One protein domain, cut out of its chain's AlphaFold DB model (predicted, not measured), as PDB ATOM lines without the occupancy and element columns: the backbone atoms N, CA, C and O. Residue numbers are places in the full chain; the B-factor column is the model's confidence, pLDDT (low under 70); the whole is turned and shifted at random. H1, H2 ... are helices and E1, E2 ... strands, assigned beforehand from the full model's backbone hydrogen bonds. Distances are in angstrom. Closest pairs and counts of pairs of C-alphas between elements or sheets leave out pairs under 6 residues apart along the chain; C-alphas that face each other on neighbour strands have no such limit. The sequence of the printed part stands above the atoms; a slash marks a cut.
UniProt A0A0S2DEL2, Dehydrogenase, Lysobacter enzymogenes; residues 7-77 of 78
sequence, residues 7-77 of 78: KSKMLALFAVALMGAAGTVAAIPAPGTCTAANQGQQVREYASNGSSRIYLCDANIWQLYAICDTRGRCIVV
ATOM      1  N   LYS A   7     -10.543 -59.093 -12.154       45.69
ATOM      2  CA  LYS A   7      -9.981 -58.056 -11.259       45.69
ATOM      3  C   LYS A   7      -9.614 -56.747 -11.970       45.69
ATOM      4  O   LYS A   7      -9.669 -55.689 -11.358       45.69
ATOM      5  N   SER A   8      -9.288 -56.798 -13.263       47.97
ATOM      6  CA  SER A   8      -8.801 -55.616 -13.993       47.97
ATOM      7  C   SER A   8      -9.900 -54.614 -14.358       47.97
ATOM      8  O   SER A   8      -9.606 -53.445 -14.577       47.97
ATOM      9  N   LYS A   9     -11.167 -55.050 -14.427       49.62
ATOM     10  CA  LYS A   9     -12.286 -54.168 -14.796       49.62
ATOM     11  C   LYS A   9     -12.822 -53.364 -13.611       49.62
ATOM     12  O   LYS A   9     -13.319 -52.263 -13.802       49.62
ATOM     13  N   MET A  10     -12.679 -53.889 -12.395       48.44
ATOM     14  CA  MET A  10     -13.158 -53.219 -11.184       48.44
ATOM     15  C   MET A  10     -12.221 -52.091 -10.732       48.44
ATOM     16  O   MET A  10     -12.684 -51.104 -10.171       48.44
ATOM     17  N   LEU A  11     -10.919 -52.195 -11.036       49.91
ATOM     18  CA  LEU A  11      -9.959 -51.125 -10.747       49.91
ATOM     19  C   LEU A  11     -10.171 -49.893 -11.643       49.91
ATOM     20  O   LEU A  11     -10.059 -48.765 -11.174       49.91
ATOM     21  N   ALA A  12     -10.523 -50.100 -12.917       51.19
ATOM     22  CA  ALA A  12     -10.779 -49.007 -13.855       51.19
ATOM     23  C   ALA A  12     -12.041 -48.204 -13.486       51.19
ATOM     24  O   ALA A  12     -12.067 -46.986 -13.638       51.19
ATOM     25  N   LEU A  13     -13.061 -48.870 -12.938       50.72
ATOM     26  CA  LEU A  13     -14.287 -48.218 -12.465       50.72
ATOM     27  C   LEU A  13     -14.066 -47.361 -11.208       50.72
ATOM     28  O   LEU A  13     -14.742 -46.351 -11.045       50.72
ATOM     29  N   PHE A  14     -13.090 -47.703 -10.361       48.50
ATOM     30  CA  PHE A  14     -12.743 -46.883  -9.196       48.50
ATOM     31  C   PHE A  14     -11.942 -45.625  -9.567       48.50
ATOM     32  O   PHE A  14     -12.107 -44.584  -8.937       48.50
ATOM     33  N   ALA A  15     -11.114 -45.689 -10.618       49.34
ATOM     34  CA  ALA A  15     -10.344 -44.536 -11.090       49.34
ATOM     35  C   ALA A  15     -11.234 -43.455 -11.733       49.34
ATOM     36  O   ALA A  15     -11.006 -42.266 -11.526       49.34
ATOM     37  N   VAL A  16     -12.293 -43.853 -12.449       52.22
ATOM     38  CA  VAL A  16     -13.256 -42.907 -13.049       52.22
ATOM     39  C   VAL A  16     -14.144 -42.248 -11.985       52.22
ATOM     40  O   VAL A  16     -14.504 -41.082 -12.125       52.22
ATOM     41  N   ALA A  17     -14.440 -42.943 -10.881       46.50
ATOM     42  CA  ALA A  17     -15.238 -42.390  -9.785       46.50
ATOM     43  C   ALA A  17     -14.522 -41.271  -9.001       46.50
ATOM     44  O   ALA A  17     -15.183 -40.444  -8.379       46.50
ATOM     45  N   LEU A  18     -13.186 -41.206  -9.053       48.47
ATOM     46  CA  LEU A  18     -12.400 -40.172  -8.366       48.47
ATOM     47  C   LEU A  18     -12.158 -38.915  -9.217       48.47
ATOM     48  O   LEU A  18     -11.822 -37.872  -8.666       48.47
ATOM     49  N   MET A  19     -12.371 -38.975 -10.535       51.56
ATOM     50  CA  MET A  19     -12.215 -37.810 -11.423       51.56
ATOM     51  C   MET A  19     -13.476 -36.931 -11.495       51.56
ATOM     52  O   MET A  19     -13.410 -35.811 -11.988       51.56
ATOM     53  N   GLY A  20     -14.616 -37.411 -10.984       46.38
ATOM     54  CA  GLY A  20     -15.879 -36.660 -10.945       46.38
ATOM     55  C   GLY A  20     -16.077 -35.797  -9.695       46.38
ATOM     56  O   GLY A  20     -17.055 -35.063  -9.612       46.38
ATOM     57  N   ALA A  21     -15.164 -35.872  -8.724       48.44
ATOM     58  CA  ALA A  21     -15.262 -35.166  -7.450       48.44
ATOM     59  C   ALA A  21     -14.176 -34.089  -7.304       48.44
ATOM     60  O   ALA A  21     -13.602 -33.911  -6.236       48.44
ATOM     61  N   ALA A  22     -13.944 -33.295  -8.351       45.41
ATOM     62  CA  ALA A  22     -13.404 -31.945  -8.178       45.41
ATOM     63  C   ALA A  22     -14.520 -30.982  -7.721       45.41
ATOM     64  O   ALA A  22     -14.622 -29.852  -8.178       45.41
ATOM     65  N   GLY A  23     -15.374 -31.434  -6.802       45.56
ATOM     66  CA  GLY A  23     -16.111 -30.553  -5.912       45.56
ATOM     67  C   GLY A  23     -15.172 -30.188  -4.778       45.56
ATOM     68  O   GLY A  23     -15.413 -30.555  -3.630       45.56
ATOM     69  N   THR A  24     -14.049 -29.533  -5.092       46.50
ATOM     70  CA  THR A  24     -13.373 -28.781  -4.050       46.50
ATOM     71  C   THR A  24     -14.431 -27.811  -3.552       46.50
ATOM     72  O   THR A  24     -14.996 -27.026  -4.315       46.50
ATOM     73  N   VAL A  25     -14.751 -27.884  -2.264       46.75
ATOM     74  CA  VAL A  25     -15.322 -26.744  -1.555       46.75
ATOM     75  C   VAL A  25     -14.232 -25.675  -1.543       46.75
ATOM     76  O   VAL A  25     -13.609 -25.404  -0.523       46.75
ATOM     77  N   ALA A  26     -13.906 -25.139  -2.723       45.94
ATOM     78  CA  ALA A  26     -13.153 -23.919  -2.853       45.94
ATOM     79  C   ALA A  26     -13.956 -22.935  -2.019       45.94
ATOM     80  O   ALA A  26     -15.119 -22.666  -2.336       45.94
ATOM     81  N   ALA A  27     -13.375 -22.550  -0.878       46.50
ATOM     82  CA  ALA A  27     -13.928 -21.543   0.002       46.50
ATOM     83  C   ALA A  27     -14.462 -20.449  -0.910       46.50
ATOM     84  O   ALA A  27     -13.680 -19.933  -1.707       46.50
ATOM     85  N   ILE A  28     -15.784 -20.226  -0.888       49.28
ATOM     86  CA  ILE A  28     -16.439 -19.241  -1.748       49.28
ATOM     87  C   ILE A  28     -15.600 -17.977  -1.583       49.28
ATOM     88  O   ILE A  28     -15.555 -17.459  -0.460       49.28
ATOM     89  N   PRO A  29     -14.834 -17.561  -2.611       52.03
ATOM     90  CA  PRO A  29     -13.936 -16.440  -2.452       52.03
ATOM     91  C   PRO A  29     -14.794 -15.273  -1.998       52.03
ATOM     92  O   PRO A  29     -15.898 -15.077  -2.519       52.03
ATOM     93  N   ALA A  30     -14.323 -14.569  -0.967       54.12
ATOM     94  CA  ALA A  30     -15.031 -13.415  -0.442       54.12
ATOM     95  C   ALA A  30     -15.466 -12.533  -1.627       54.12
ATOM     96  O   ALA A  30     -14.662 -12.342  -2.548       54.12
ATOM     97  N   PRO A  31     -16.722 -12.047  -1.658       54.91
ATOM     98  CA  PRO A  31     -17.209 -11.227  -2.759       54.91
ATOM     99  C   PRO A  31     -16.228 -10.075  -2.990       54.91
ATOM    100  O   PRO A  31     -15.993  -9.278  -2.084       54.91
ATOM    101  N   GLY A  32     -15.589 -10.026  -4.158       63.03
ATOM    102  CA  GLY A  32     -14.539  -9.033  -4.380       63.03
ATOM    103  C   GLY A  32     -13.926  -9.048  -5.770       63.03
ATOM    104  O   GLY A  32     -13.830  -7.995  -6.388       63.03
ATOM    105  N   THR A  33     -13.560 -10.214  -6.309       75.06
ATOM    106  CA  THR A  33     -12.943 -10.299  -7.645       75.06
ATOM    107  C   THR A  33     -13.282 -11.613  -8.354       75.06
ATOM    108  O   THR A  33     -13.346 -12.679  -7.741       75.06
ATOM    109  N   CYS A  34     -13.559 -11.535  -9.659       87.69
ATOM    110  CA  CYS A  34     -13.624 -12.710 -10.529       87.69
ATOM    111  C   CYS A  34     -12.193 -13.021 -10.990       87.69
ATOM    112  O   CYS A  34     -11.436 -12.129 -11.363       87.69
ATOM    113  N   THR A  35     -11.804 -14.280 -10.879       88.19
ATOM    114  CA  THR A  35     -10.454 -14.809 -11.075       88.19
ATOM    115  C   THR A  35     -10.553 -16.178 -11.745       88.19
ATOM    116  O   THR A  35     -11.608 -16.813 -11.747       88.19
ATOM    117  N   ALA A  36      -9.431 -16.708 -12.229       86.44
ATOM    118  CA  ALA A  36      -9.391 -18.074 -12.745       86.44
ATOM    119  C   ALA A  36      -9.835 -19.133 -11.709       86.44
ATOM    120  O   ALA A  36     -10.332 -20.189 -12.092       86.44
ATOM    121  N   ALA A  37      -9.691 -18.861 -10.405       85.06
ATOM    122  CA  ALA A  37     -10.039 -19.808  -9.345       85.06
ATOM    123  C   ALA A  37     -11.555 -19.942  -9.101       85.06
ATOM    124  O   ALA A  37     -11.992 -20.945  -8.543       85.06
ATOM    125  N   ASN A  38     -12.353 -18.951  -9.509       85.44
ATOM    126  CA  ASN A  38     -13.815 -18.936  -9.373       85.44
ATOM    127  C   ASN A  38     -14.549 -18.824 -10.714       85.44
ATOM    128  O   ASN A  38     -15.740 -18.515 -10.742       85.44
ATOM    129  N   GLN A  39     -13.865 -19.123 -11.815       88.50
ATOM    130  CA  GLN A  39     -14.470 -19.206 -13.137       88.50
ATOM    131  C   GLN A  39     -15.686 -20.153 -13.120       88.50
ATOM    132  O   GLN A  39     -15.608 -21.282 -12.634       88.50
ATOM    133  N   GLY A  40     -16.821 -19.680 -13.638       89.38
ATOM    134  CA  GLY A  40     -18.090 -20.409 -13.650       89.38
ATOM    135  C   GLY A  40     -18.881 -20.369 -12.337       89.38
ATOM    136  O   GLY A  40     -20.001 -20.881 -12.293       89.38
ATOM    137  N   GLN A  41     -18.356 -19.757 -11.268       90.44
ATOM    138  CA  GLN A  41     -19.132 -19.558 -10.044       90.44
ATOM    139  C   GLN A  41     -20.248 -18.535 -10.247       90.44
ATOM    140  O   GLN A  41     -20.114 -17.575 -11.009       90.44
ATOM    141  N   GLN A  42     -21.336 -18.730  -9.502       91.00
ATOM    142  CA  GLN A  42     -22.461 -17.807  -9.449       91.00
ATOM    143  C   GLN A  42     -22.559 -17.168  -8.068       91.00
ATOM    144  O   GLN A  42     -22.473 -17.853  -7.049       91.00
ATOM    145  N   VAL A  43     -22.797 -15.862  -8.045       90.56
ATOM    146  CA  VAL A  43     -23.066 -15.103  -6.821       90.56
ATOM    147  C   VAL A  43     -24.436 -14.466  -6.935       90.56
ATOM    148  O   VAL A  43     -24.783 -13.894  -7.968       90.56
ATOM    149  N   ARG A  44     -25.219 -14.562  -5.861       92.06
ATOM    150  CA  ARG A  44     -26.520 -13.910  -5.752       92.06
ATOM    151  C   ARG A  44     -26.426 -12.734  -4.792       92.06
ATOM    152  O   ARG A  44     -26.144 -12.913  -3.611       92.06
ATOM    153  N   GLU A  45     -26.709 -11.551  -5.308       91.50
ATOM    154  CA  GLU A  45     -26.830 -10.318  -4.543       91.50
ATOM    155  C   GLU A  45     -28.311 -10.043  -4.271       91.50
ATOM    156  O   GLU A  45     -29.121 -10.051  -5.199       91.50
ATOM    157  N   TYR A  46     -28.672  -9.811  -3.010       92.44
ATOM    158  CA  TYR A  46     -30.035  -9.459  -2.616       92.44
ATOM    159  C   TYR A  46     -30.144  -7.956  -2.387       92.44
ATOM    160  O   TYR A  46     -29.364  -7.372  -1.640       92.44
ATOM    161  N   ALA A  47     -31.145  -7.338  -3.004       92.19
ATOM    162  CA  ALA A  47     -31.515  -5.964  -2.721       92.19
ATOM    163  C   ALA A  47     -32.365  -5.886  -1.443       92.19
ATOM    164  O   ALA A  47     -33.014  -6.853  -1.039       92.19
ATOM    165  N   SER A  48     -32.433  -4.698  -0.842       95.12
ATOM    166  CA  SER A  48     -33.231  -4.440   0.367       95.12
ATOM    167  C   SER A  48     -34.730  -4.706   0.188       95.12
ATOM    168  O   SER A  48     -35.423  -5.002   1.156       95.12
ATOM    169  N   ASN A  49     -35.235  -4.634  -1.045       93.38
ATOM    170  CA  ASN A  49     -36.628  -4.931  -1.379       93.38
ATOM    171  C   ASN A  49     -36.912  -6.435  -1.580       93.38
ATOM    172  O   ASN A  49     -38.036  -6.788  -1.926       93.38
ATOM    173  N   GLY A  50     -35.914  -7.312  -1.415       92.12
ATOM    174  CA  GLY A  50     -36.039  -8.761  -1.603       92.12
ATOM    175  C   GLY A  50     -35.882  -9.245  -3.048       92.12
ATOM    176  O   GLY A  50     -35.929 -10.449  -3.292       92.12
ATOM    177  N   SER A  51     -35.680  -8.346  -4.016       95.06
ATOM    178  CA  SER A  51     -35.241  -8.738  -5.362       95.06
ATOM    179  C   SER A  51     -33.783  -9.204  -5.332       95.06
ATOM    180  O   SER A  51     -33.059  -8.949  -4.367       95.06
ATOM    181  N   SER A  52     -33.335  -9.911  -6.369       95.25
ATOM    182  CA  SER A  52     -31.941 -10.357  -6.434       95.25
ATOM    183  C   SER A  52     -31.356 -10.314  -7.836       95.25
ATOM    184  O   SER A  52     -32.071 -10.372  -8.835       95.25
ATOM    185  N   ARG A  53     -30.033 -10.214  -7.905       94.62
ATOM    186  CA  ARG A  53     -29.245 -10.264  -9.136       94.62
ATOM    187  C   ARG A  53     -28.279 -11.429  -9.029       94.62
ATOM    188  O   ARG A  53     -27.672 -11.632  -7.980       94.62
ATOM    189  N   ILE A  54     -28.174 -12.214 -10.091       93.62
ATOM    190  CA  ILE A  54     -27.233 -13.326 -10.184       93.62
ATOM    191  C   ILE A  54     -26.125 -12.902 -11.133       93.62
ATOM    192  O   ILE A  54     -26.406 -12.532 -12.274       93.62
ATOM    193  N   TYR A  55     -24.887 -12.982 -10.667       92.31
ATOM    194  CA  TYR A  55     -23.698 -12.745 -11.471       92.31
ATOM    195  C   TYR A  55     -22.958 -14.056 -11.703       92.31
ATOM    196  O   TYR A  55     -22.853 -14.872 -10.788       92.31
ATOM    197  N   LEU A  56     -22.445 -14.243 -12.914       92.56
ATOM    198  CA  LEU A  56     -21.571 -15.343 -13.304       92.56
ATOM    199  C   LEU A  56     -20.149 -14.802 -13.454       92.56
ATOM    200  O   LEU A  56     -19.949 -13.768 -14.090       92.56
ATOM    201  N   CYS A  57     -19.169 -15.479 -12.863       91.62
ATOM    202  CA  CYS A  57     -17.766 -15.173 -13.113       91.62
ATOM    203  C   CYS A  57     -17.368 -15.800 -14.449       91.62
ATOM    204  O   CYS A  57     -17.267 -17.026 -14.550       91.62
ATOM    205  N   ASP A  58     -17.176 -14.959 -15.464       90.44
ATOM    206  CA  ASP A  58     -16.708 -15.367 -16.782       90.44
ATOM    207  C   ASP A  58     -15.609 -14.437 -17.302       90.44
ATOM    208  O   ASP A  58     -15.673 -13.221 -17.133       90.44
ATOM    209  N   ALA A  59     -14.571 -15.010 -17.911       89.44
ATOM    210  CA  ALA A  59     -13.424 -14.282 -18.451       89.44
ATOM    211  C   ALA A  59     -12.777 -13.285 -17.458       89.44
ATOM    212  O   ALA A  59     -12.321 -12.211 -17.849       89.44
ATOM    213  N   ASN A  60     -12.701 -13.648 -16.170       86.00
ATOM    214  CA  ASN A  60     -12.231 -12.783 -15.069       86.00
ATOM    215  C   ASN A  60     -13.110 -11.542 -14.796       86.00
ATOM    216  O   ASN A  60     -12.670 -10.598 -14.138       86.00
ATOM    217  N   ILE A  61     -14.362 -11.533 -15.262       87.38
ATOM    218  CA  ILE A  61     -15.339 -10.466 -15.038       87.38
ATOM    219  C   ILE A  61     -16.621 -11.059 -14.438       87.38
ATOM    220  O   ILE A  61     -17.105 -12.107 -14.851       87.38
ATOM    221  N   TRP A  62     -17.209 -10.369 -13.458       90.31
ATOM    222  CA  TRP A  62     -18.560 -10.693 -12.996       90.31
ATOM    223  C   TRP A  62     -19.582 -10.136 -13.983       90.31
ATOM    224  O   TRP A  62     -19.797  -8.926 -14.050       90.31
ATOM    225  N   GLN A  63     -20.213 -11.017 -14.748       90.81
ATOM    226  CA  GLN A  63     -21.256 -10.657 -15.697       90.81
ATOM    227  C   GLN A  63     -22.636 -10.879 -15.087       90.81
ATOM    228  O   GLN A  63     -22.871 -11.870 -14.398       90.81
ATOM    229  N   LEU A  64     -23.568  -9.958 -15.331       92.38
ATOM    230  CA  LEU A  64     -24.953 -10.131 -14.902       92.38
ATOM    231  C   LEU A  64     -25.593 -11.257 -15.720       92.38
ATOM    232  O   LEU A  64     -25.757 -11.130 -16.926       92.38
ATOM    233  N   TYR A  65     -25.972 -12.338 -15.047       93.50
ATOM    234  CA  TYR A  65     -26.565 -13.517 -15.668       93.50
ATOM    235  C   TYR A  65     -28.094 -13.481 -15.614       93.50
ATOM    236  O   TYR A  65     -28.768 -13.755 -16.606       93.50
ATOM    237  N   ALA A  66     -28.659 -13.117 -14.460       95.56
ATOM    238  CA  ALA A  66     -30.106 -13.053 -14.289       95.56
ATOM    239  C   ALA A  66     -30.539 -11.998 -13.268       95.56
ATOM    240  O   ALA A  66     -29.810 -11.662 -12.332       95.56
ATOM    241  N   ILE A  67     -31.770 -11.520 -13.421       95.31
ATOM    242  CA  ILE A  67     -32.448 -10.637 -12.469       95.31
ATOM    243  C   ILE A  67     -33.698 -11.358 -11.986       95.31
ATOM    244  O   ILE A  67     -34.489 -11.823 -12.803       95.31
ATOM    245  N   CYS A  68     -33.884 -11.439 -10.673       96.81
ATOM    246  CA  CYS A  68     -35.042 -12.065 -10.059       96.81
ATOM    247  C   CYS A  68     -35.877 -11.048  -9.285       96.81
ATOM    248  O   CYS A  68     -35.342 -10.223  -8.540       96.81
ATOM    249  N   ASP A  69     -37.195 -11.137  -9.428       97.25
ATOM    250  CA  ASP A  69     -38.127 -10.348  -8.633       97.25
ATOM    251  C   ASP A  69     -38.230 -10.856  -7.182       97.25
ATOM    252  O   ASP A  69     -37.628 -11.859  -6.791       97.25
ATOM    253  N   THR A  70     -39.032 -10.162  -6.375       96.81
ATOM    254  CA  THR A  70     -39.262 -10.482  -4.956       96.81
ATOM    255  C   THR A  70     -39.988 -11.812  -4.728       96.81
ATOM    256  O   THR A  70     -40.083 -12.275  -3.594       96.81
ATOM    257  N   ARG A  71     -40.510 -12.441  -5.788       95.44
ATOM    258  CA  ARG A  71     -41.176 -13.750  -5.759       95.44
ATOM    259  C   ARG A  71     -40.259 -14.872  -6.253       95.44
ATOM    260  O   ARG A  71     -40.714 -16.002  -6.394       95.44
ATOM    261  N   GLY A  72     -38.991 -14.568  -6.544       92.00
ATOM    262  CA  GLY A  72     -38.020 -15.526  -7.062       92.00
ATOM    263  C   GLY A  72     -38.173 -15.834  -8.553       92.00
ATOM    264  O   GLY A  72     -37.551 -16.778  -9.037       92.00
ATOM    265  N   ARG A  73     -38.971 -15.061  -9.303       96.00
ATOM    266  CA  ARG A  73     -39.086 -15.222 -10.760       96.00
ATOM    267  C   ARG A  73     -37.919 -14.518 -11.427       96.00
ATOM    268  O   ARG A  73     -37.756 -13.315 -11.242       96.00
ATOM    269  N   CYS A  74     -37.133 -15.261 -12.197       96.06
ATOM    270  CA  CYS A  74     -35.899 -14.766 -12.794       96.06
ATOM    271  C   CYS A  74     -36.008 -14.623 -14.314       96.06
ATOM    272  O   CYS A  74     -36.601 -15.470 -14.981       96.06
ATOM    273  N   ILE A  75     -35.380 -13.580 -14.847       96.62
ATOM    274  CA  ILE A  75     -35.150 -13.373 -16.276       96.62
ATOM    275  C   ILE A  75     -33.644 -13.477 -16.512       96.62
ATOM    276  O   ILE A  75     -32.873 -12.796 -15.832       96.62
ATOM    277  N   VAL A  76     -33.239 -14.338 -17.447       95.25
ATOM    278  CA  VAL A  76     -31.852 -14.433 -17.927       95.25
ATOM    279  C   VAL A  76     -31.597 -13.274 -18.888       95.25
ATOM    280  O   VAL A  76     -32.445 -12.984 -19.730       95.25
ATOM    281  N   VAL A  77     -30.472 -12.583 -18.719       91.44
ATOM    282  CA  VAL A  77     -30.157 -11.332 -19.439       91.44
ATOM    283  C   VAL A  77     -28.864 -11.400 -20.257       91.44
ATOM    284  O   VAL A  77     -28.451 -10.380 -20.805       91.44
TER     285      VAL A  77
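What this domain is: This is residues 7 to 77 of the 78 residues of the protein "Dehydrogenase" of Lysobacter enzymogenes (UniProt A0A0S2DEL2). A small, strongly twisted antiparallel sheet forms the body at one end, and a helical arm, H1, sticks out from it with residues 20 to 25. A long stretch with no named element, residues 20 to 41, joins the two. The printed part has 71 residues with one named helix and four named strands, in the order H1, E1, E2, E3, E4; the sheet order is E1, E2, E3, E4. The class is mixed, helices and strands. The whole is extended, with a radius of gyration of the C-alphas of 17.9 A and spans of 60 by 27 by 20 A, the arm making much of the length.

How they stand to each other: H1, residues 7 to 19, is not on the sheet and stands free with residues 20 to 25. In H1, 4 of 9 O i to N i+4 pairs and 5 of 10 O i to N i+3 pairs are within hydrogen-bond range. E1, residues 42 to 46, an edge strand, forms a hairpin with E2, residues 52 to 58, antiparallel at 155 degrees; N 43 and O 55 are 2.9 A apart. E2 forms a hairpin with E3, residues 61 to 68, antiparallel at 150 degrees, with N 54 and O 66 at 2.8 A. E3 forms a hairpin with E4, residues 74 to 76, the other edge strand, antiparallel at 138 degrees, with N 75 and O 67 at 2.8 A. The four strands make a meander, each the antiparallel neighbour of the one before. E1 and E4 are apart.

Where its parts are: H1 begins at C-alpha 7 (-9.981, -58.056, -11.259) and is 20.4 A long. E1 measures 13.2 A and starts at C-alpha 42 (-22.461, -17.807, -9.449). E2 measures 19.1 A, E3 20.4 A and E4 6.5 A, ending at C-alpha 76 (-31.852, -14.433, -17.927).

The domain as a whole: The two C-alphas farthest apart, those of Lys 7 and Asn 49, are 60.2 A apart. The printed part has no cut. The link from H1 to E1 is long, and the other three are tight. The pLDDT is under 70 for residues 7 to 32.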